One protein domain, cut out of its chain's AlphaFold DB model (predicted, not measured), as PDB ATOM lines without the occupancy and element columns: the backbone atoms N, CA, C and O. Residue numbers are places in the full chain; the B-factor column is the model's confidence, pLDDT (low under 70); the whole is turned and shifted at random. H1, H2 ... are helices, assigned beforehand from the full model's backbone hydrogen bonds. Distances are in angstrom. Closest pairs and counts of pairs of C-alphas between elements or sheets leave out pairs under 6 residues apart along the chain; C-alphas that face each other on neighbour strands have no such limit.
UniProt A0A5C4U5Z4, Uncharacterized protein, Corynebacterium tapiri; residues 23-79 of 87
ATOM      1  N   ASP A  23     358.018 570.062 290.917       78.12
ATOM      2  CA  ASP A  23     357.176 570.996 290.163       78.12
ATOM      3  C   ASP A  23     356.411 571.939 291.108       78.12
ATOM      4  O   ASP A  23     356.307 573.145 290.880       78.12
ATOM      5  N   THR A  24     355.956 571.409 292.246       80.06
ATOM      6  CA  THR A  24     355.255 572.189 293.279       80.06
ATOM      7  C   THR A  24     356.194 572.974 294.189       80.06
ATOM      8  O   THR A  24     355.882 574.083 294.637       80.06
ATOM      9  N   MET A  25     357.353 572.400 294.497       75.25
ATOM     10  CA  MET A  25     358.261 572.884 295.515       75.25
ATOM     11  C   MET A  25     359.684 572.913 294.972       75.25
ATOM     12  O   MET A  25     360.416 571.932 294.986       75.25
ATOM     13  N   GLY A  26     360.115 574.092 294.522       79.62
ATOM     14  CA  GLY A  26     361.466 574.248 293.991       79.62
ATOM     15  C   GLY A  26     362.555 573.811 294.983       79.62
ATOM     16  O   GLY A  26     362.442 574.023 296.196       79.62
ATOM     17  N   MET A  27     363.665 573.290 294.454       80.88
ATOM     18  CA  MET A  27     364.757 572.655 295.216       80.88
ATOM     19  C   MET A  27     365.287 573.466 296.405       80.88
ATOM     20  O   MET A  27     365.676 572.903 297.426       80.88
ATOM     21  N   ARG A  28     365.283 574.806 296.327       84.31
ATOM     22  CA  ARG A  28     365.689 575.652 297.465       84.31
ATOM     23  C   ARG A  28     364.788 575.469 298.684       84.31
ATOM     24  O   ARG A  28     365.284 575.478 299.808       84.31
ATOM     25  N   LYS A  29     363.473 575.366 298.474       85.94
ATOM     26  CA  LYS A  29     362.502 575.211 299.559       85.94
ATOM     27  C   LYS A  29     362.584 573.796 300.131       85.94
ATOM     28  O   LYS A  29     362.649 573.674 301.351       85.94
ATOM     29  N   LEU A  30     362.730 572.787 299.271       85.50
ATOM     30  CA  LEU A  30     362.993 571.401 299.668       85.50
ATOM     31  C   LEU A  30     364.220 571.290 300.586       85.50
ATOM     32  O   LEU A  30     364.101 570.850 301.726       85.50
ATOM     33  N   HIS A  31     365.377 571.807 300.156       87.19
ATOM     34  CA  HIS A  31     366.593 571.804 300.980       87.19
ATOM     35  C   HIS A  31     366.421 572.548 302.309       87.19
ATOM     36  O   HIS A  31     366.983 572.150 303.329       87.19
ATOM     37  N   LYS A  32     365.657 573.649 302.321       90.44
ATOM     38  CA  LYS A  32     365.399 574.403 303.551       90.44
ATOM     39  C   LYS A  32     364.572 573.581 304.542       90.44
ATOM     40  O   LYS A  32     364.889 573.612 305.728       90.44
ATOM     41  N   LEU A  33     363.549 572.868 304.068       87.88
ATOM     42  CA  LEU A  33     362.728 571.987 304.900       87.88
ATOM     43  C   LEU A  33     363.546 570.798 305.407       87.88
ATOM     44  O   LEU A  33     363.623 570.612 306.615       87.88
ATOM     45  N   GLN A  34     364.256 570.091 304.524       87.44
ATOM     46  CA  GLN A  34     365.127 568.971 304.905       87.44
ATOM     47  C   GLN A  34     366.169 569.371 305.955       87.44
ATOM     48  O   GLN A  34     366.410 568.639 306.908       87.44
ATOM     49  N   LYS A  35     366.775 570.559 305.825       90.44
ATOM     50  CA  LYS A  35     367.728 571.061 306.822       90.44
ATOM     51  C   LYS A  35     367.054 571.444 308.142       90.44
ATOM     52  O   LYS A  35     367.666 571.280 309.191       90.44
ATOM     53  N   LYS A  36     365.845 572.011 308.091       91.38
ATOM     54  CA  LYS A  36     365.105 572.465 309.276       91.38
ATOM     55  C   LYS A  36     364.578 571.289 310.102       91.38
ATOM     56  O   LYS A  36     364.621 571.369 311.321       91.38
ATOM     57  N   TYR A  37     364.128 570.232 309.436       91.25
ATOM     58  CA  TYR A  37     363.497 569.053 310.036       91.25
ATOM     59  C   TYR A  37     364.365 567.798 309.891       91.25
ATOM     60  O   TYR A  37     363.865 566.685 309.792       91.25
ATOM     61  N   LYS A  38     365.690 567.972 309.853       85.56
ATOM     62  CA  LYS A  38     366.646 566.875 309.667       85.56
ATOM     63  C   LYS A  38     366.495 565.781 310.732       85.56
ATOM     64  O   LYS A  38     366.667 564.607 310.428       85.56
ATOM     65  N   ASP A  39     366.204 566.190 311.961       88.50
ATOM     66  CA  ASP A  39     366.078 565.309 313.124       88.50
ATOM     67  C   ASP A  39     364.612 564.896 313.395       88.50
ATOM     68  O   ASP A  39     364.359 564.136 314.323       88.50
ATOM     69  N   ASP A  40     363.665 565.355 312.562       88.25
ATOM     70  CA  ASP A  40     362.214 565.172 312.712       88.25
ATOM     71  C   ASP A  40     361.575 564.767 311.359       88.25
ATOM     72  O   ASP A  40     360.956 565.583 310.664       88.25
ATOM     73  N   PRO A  41     361.751 563.502 310.924       81.12
ATOM     74  CA  PRO A  41     361.314 563.040 309.604       81.12
ATOM     75  C   PRO A  41     359.787 563.044 309.428       81.12
ATOM     76  O   PRO A  41     359.295 563.231 308.312       81.12
ATOM     77  N   GLU A  42     359.030 562.881 310.515       84.44
ATOM     78  CA  GLU A  42     357.565 562.964 310.505       84.44
ATOM     79  C   GLU A  42     357.110 564.391 310.174       84.44
ATOM     80  O   GLU A  42     356.346 564.606 309.232       84.44
ATOM     81  N   GLN A  43     357.672 565.388 310.863       88.75
ATOM     82  CA  GLN A  43     357.339 566.790 310.623       88.75
ATOM     83  C   GLN A  43     357.870 567.297 309.275       88.75
ATOM     84  O   GLN A  43     357.238 568.136 308.632       88.75
ATOM     85  N   LEU A  44     359.003 566.761 308.806       88.25
ATOM     86  CA  LEU A  44     359.472 566.985 307.440       88.25
ATOM     87  C   LEU A  44     358.426 566.518 306.421       88.25
ATOM     88  O   LEU A  44     358.099 567.262 305.501       88.25
ATOM     89  N   THR A  45     357.907 565.303 306.593       85.31
ATOM     90  CA  THR A  45     356.921 564.696 305.691       85.31
ATOM     91  C   THR A  45     355.633 565.517 305.641       85.31
ATOM     92  O   THR A  45     355.172 565.866 304.553       85.31
ATOM     93  N   GLU A  46     355.101 565.913 306.798       89.31
ATOM     94  CA  GLU A  46     353.911 566.767 306.887       89.31
ATOM     95  C   GLU A  46     354.108 568.113 306.183       89.31
ATOM     96  O   GLU A  46     353.261 568.535 305.389       89.31
ATOM     97  N   GLU A  47     355.239 568.779 306.416       90.69
ATOM     98  CA  GLU A  47     355.531 570.070 305.795       90.69
ATOM     99  C   GLU A  47     355.741 569.953 304.283       90.69
ATOM    100  O   GLU A  47     355.371 570.876 303.547       90.69
ATOM    101  N   LEU A  48     356.306 568.836 303.808       88.50
ATOM    102  CA  LEU A  48     356.466 568.561 302.382       88.50
ATOM    103  C   LEU A  48     355.107 568.403 301.698       88.50
ATOM    104  O   LEU A  48     354.800 569.137 300.754       88.50
ATOM    105  N   LEU A  49     354.266 567.510 302.221       88.88
ATOM    106  CA  LEU A  49     352.911 567.276 301.723       88.88
ATOM    107  C   LEU A  49     352.080 568.563 301.768       88.88
ATOM    108  O   LEU A  49     351.491 568.971 300.767       88.88
ATOM    109  N   THR A  50     352.099 569.264 302.901       90.44
ATOM    110  CA  THR A  50     351.331 570.498 303.102       90.44
ATOM    111  C   THR A  50     351.783 571.606 302.159       90.44
ATOM    112  O   THR A  50     350.953 572.328 301.607       90.44
ATOM    113  N   SER A  51     353.091 571.754 301.941       88.62
ATOM    114  CA  SER A  51     353.628 572.803 301.072       88.62
ATOM    115  C   SER A  51     353.417 572.543 299.582       88.62
ATOM    116  O   SER A  51     353.414 573.511 298.824       88.62
ATOM    117  N   ALA A  52     353.309 571.282 299.167       86.75
ATOM    118  CA  ALA A  52     353.182 570.898 297.764       86.75
ATOM    119  C   ALA A  52     351.729 570.651 297.340       86.75
ATOM    120  O   ALA A  52     351.303 571.105 296.282       86.75
ATOM    121  N   LEU A  53     350.973 569.933 298.172       86.69
ATOM    122  CA  LEU A  53     349.622 569.444 297.878       86.69
ATOM    123  C   LEU A  53     348.545 570.190 298.675       86.69
ATOM    124  O   LEU A  53     347.361 570.135 298.342       86.69
ATOM    125  N   GLY A  54     348.955 570.920 299.712       88.62
ATOM    126  CA  GLY A  54     348.066 571.627 300.621       88.62
ATOM    127  C   GLY A  54     347.688 570.790 301.840       88.62
ATOM    128  O   GLY A  54     347.628 569.562 301.796       88.62
ATOM    129  N   LYS A  55     347.377 571.487 302.937       87.69
ATOM    130  CA  LYS A  55     347.097 570.881 304.246       87.69
ATOM    131  C   LYS A  55     346.025 569.786 304.194       87.69
ATOM    132  O   LYS A  55     346.228 568.706 304.713       87.69
ATOM    133  N   LYS A  56     344.915 570.031 303.490       88.31
ATOM    134  CA  LYS A  56     343.809 569.064 303.391       88.31
ATOM    135  C   LYS A  56     344.249 567.709 302.818       88.31
ATOM    136  O   LYS A  56     343.751 566.684 303.257       88.31
ATOM    137  N   VAL A  57     345.132 567.722 301.819       86.31
ATOM    138  CA  VAL A  57     345.644 566.497 301.190       86.31
ATOM    139  C   VAL A  57     346.705 565.850 302.076       86.31
ATOM    140  O   VAL A  57     346.742 564.632 302.176       86.31
ATOM    141  N   ALA A  58     347.527 566.656 302.751       87.50
ATOM    142  CA  ALA A  58     348.512 566.168 303.711       87.50
ATOM    143  C   ALA A  58     347.864 565.436 304.894       87.50
ATOM    144  O   ALA A  58     348.238 564.300 305.152       87.50
ATOM    145  N   ASP A  59     346.866 566.043 305.549       88.50
ATOM    146  CA  ASP A  59     346.089 565.404 306.622       88.50
ATOM    147  C   ASP A  59     345.474 564.084 306.128       88.50
ATOM    148  O   ASP A  59     345.544 563.069 306.802       88.50
ATOM    149  N   GLU A  60     344.934 564.042 304.906       87.31
ATOM    150  CA  GLU A  60     344.382 562.796 304.362       87.31
ATOM    151  C   GLU A  60     345.462 561.711 304.161       87.31
ATOM    152  O   GLU A  60     345.270 560.564 304.547       87.31
ATOM    153  N   ILE A  61     346.628 562.056 303.611       84.62
ATOM    154  CA  ILE A  61     347.727 561.095 303.402       84.62
ATOM    155  C   ILE A  61     348.355 560.643 304.732       84.62
ATOM    156  O   ILE A  61     348.901 559.545 304.813       84.62
ATOM    157  N   LEU A  62     348.319 561.468 305.774       84.38
ATOM    158  CA  LEU A  62     348.919 561.139 307.067       84.38
ATOM    159  C   LEU A  62     347.958 560.403 308.003       84.38
ATOM    160  O   LEU A  62     348.385 559.465 308.672       84.38
ATOM    161  N   ASP A  63     346.685 560.799 308.034       83.75
ATOM    162  CA  ASP A  63     345.687 560.251 308.959       83.75
ATOM    163  C   ASP A  63     344.786 559.175 308.332       83.75
ATOM    164  O   ASP A  63     344.389 558.238 309.025       83.75
ATOM    165  N   ASP A  64     344.426 559.290 307.046       84.81
ATOM    166  CA  ASP A  64     343.521 558.332 306.381       84.81
ATOM    167  C   ASP A  64     344.279 557.175 305.718       84.81
ATOM    168  O   ASP A  64     343.777 556.050 305.625       84.81
ATOM    169  N   TRP A  65     345.498 557.421 305.235       84.12
ATOM    170  CA  TRP A  65     346.271 556.383 304.563       84.12
ATOM    171  C   TRP A  65     347.001 555.497 305.567       84.12
ATOM    172  O   TRP A  65     347.415 555.918 306.645       84.12
ATOM    173  N   SER A  66     347.160 554.221 305.208       82.44
ATOM    174  CA  SER A  66     347.950 553.319 306.036       82.44
ATOM    175  C   SER A  66     349.413 553.759 306.018       82.44
ATOM    176  O   SER A  66     349.907 554.197 304.981       82.44
ATOM    177  N   MET A  67     350.151 553.548 307.115       80.69
ATOM    178  CA  MET A  67     351.596 553.836 307.160       80.69
ATOM    179  C   MET A  67     352.361 553.230 305.971       80.69
ATOM    180  O   MET A  67     353.340 553.812 305.508       80.69
ATOM    181  N   ARG A  68     351.909 552.078 305.454       83.25
ATOM    182  CA  ARG A  68     352.474 551.447 304.256       83.25
ATOM    183  C   ARG A  68     352.208 552.271 302.996       83.25
ATOM    184  O   ARG A  68     353.143 552.516 302.243       83.25
ATOM    185  N   ASP A  69     350.965 552.697 302.773       85.06
ATOM    186  CA  ASP A  69     350.601 553.519 301.613       85.06
ATOM    187  C   ASP A  69     351.305 554.878 301.662       85.06
ATOM    188  O   ASP A  69     351.895 555.288 300.668       85.06
ATOM    189  N   SER A  70     351.323 555.543 302.821       82.75
ATOM    190  CA  SER A  70     351.985 556.842 302.993       82.75
ATOM    191  C   SER A  70     353.498 556.737 302.778       82.75
ATOM    192  O   SER A  70     354.088 557.600 302.134       82.75
ATOM    193  N   THR A  71     354.136 555.657 303.247       82.94
ATOM    194  CA  THR A  71     355.573 555.418 303.012       82.94
ATOM    195  C   THR A  71     355.866 555.173 301.535       82.94
ATOM    196  O   THR A  71     356.770 555.799 300.987       82.94
ATOM    197  N   ASN A  72     355.088 554.307 300.876       84.88
ATOM    198  CA  ASN A  72     355.243 554.021 299.447       84.88
ATOM    199  C   ASN A  72     355.030 555.278 298.597       84.88
ATOM    200  O   ASN A  72     355.778 555.523 297.655       84.88
ATOM    201  N   PHE A  73     354.030 556.085 298.958       85.88
ATOM    202  CA  PHE A  73     353.766 557.370 298.329       85.88
ATOM    203  C   PHE A  73     354.964 558.298 298.468       85.88
ATOM    204  O   PHE A  73     355.469 558.785 297.467       85.88
ATOM    205  N   MET A  74     355.450 558.513 299.692       83.56
ATOM    206  CA  MET A  74     356.570 559.419 299.939       83.56
ATOM    207  C   MET A  74     357.852 558.953 299.256       83.56
ATOM    208  O   MET A  74     358.593 559.795 298.763       83.56
ATOM    209  N   GLN A  75     358.107 557.643 299.199       81.75
ATOM    210  CA  GLN A  75     359.227 557.100 298.435       81.75
ATOM    211  C   GLN A  75     359.068 557.407 296.947       81.75
ATOM    212  O   GLN A  75     359.914 558.101 296.406       81.75
ATOM    213  N   GLY A  76     357.966 557.005 296.306       80.50
ATOM    214  CA  GLY A  76     357.777 557.251 294.870       80.50
ATOM    215  C   GLY A  76     357.651 558.733 294.495       80.50
ATOM    216  O   GLY A  76     357.960 559.120 293.377       80.50
ATOM    217  N   TRP A  77     357.198 559.576 295.420       82.31
ATOM    218  CA  TRP A  77     357.015 561.004 295.181       82.31
ATOM    219  C   TRP A  77     358.292 561.826 295.421       82.31
ATOM    220  O   TRP A  77     358.413 562.934 294.889       82.31
ATOM    221  N   MET A  78     359.229 561.310 296.228       74.50
ATOM    222  CA  MET A  78     360.549 561.915 296.451       74.50
ATOM    223  C   MET A  78     361.642 561.343 295.544       74.50
ATOM    224  O   MET A  78     362.607 562.060 295.275       74.50
ATOM    225  N   ASP A  79     361.517 560.093 295.102       68.44
ATOM    226  CA  ASP A  79     362.435 559.491 294.140       68.44
ATOM    227  C   ASP A  79     362.043 559.938 292.722       68.44
ATOM    228  O   ASP A  79     360.959 559.641 292.229       68.44
TER     229      ASP A  79
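Overview. This is residues 23 to 79 of the 87 residues of an uncharacterized protein of Corynebacterium tapiri (UniProt A0A5C4U5Z4). Three helices, H1, H2 and H3, stand in a row with H2 in the middle, and the last helix, H4, folds back loosely over one side of H2 and H3. The printed part has 57 residues with four named helices, H1 to H4 in chain order, and no named strand; its class is all helix. It is compact, with a radius of gyration of the C-alphas of 10.9 A, and spans 29 by 24 by 20 A.

Along the chain. H1, residues 27 to 36, begins at C-alpha 27 (364.757, 572.655, 295.216). H2, residues 41 to 53, is 17.8 A long. H3 is residues 55 to 64. H4, residues 67 to 78, is 16.1 A long and ends at C-alpha 78 (360.549, 561.915, 296.451).

Arrangement. H1 and H2, a helical hairpin, touch at C-alphas 33 and 44, their closest, 6.5 A apart. H2 touches H3 at a steep tilt of 48 degrees, with C-alphas 49 and 58 closest at 5.0 A. H4 is close to but not clearly touching H3, with C-alphas 61 and 70 closest at 6.0 A. H1 is apart from H4. In each helix every O i to N i+4 pair is within hydrogen-bond range.

Size, cuts and confidence. The printed part has no cut, and its three links are tight. Residue 79 is under pLDDT 70.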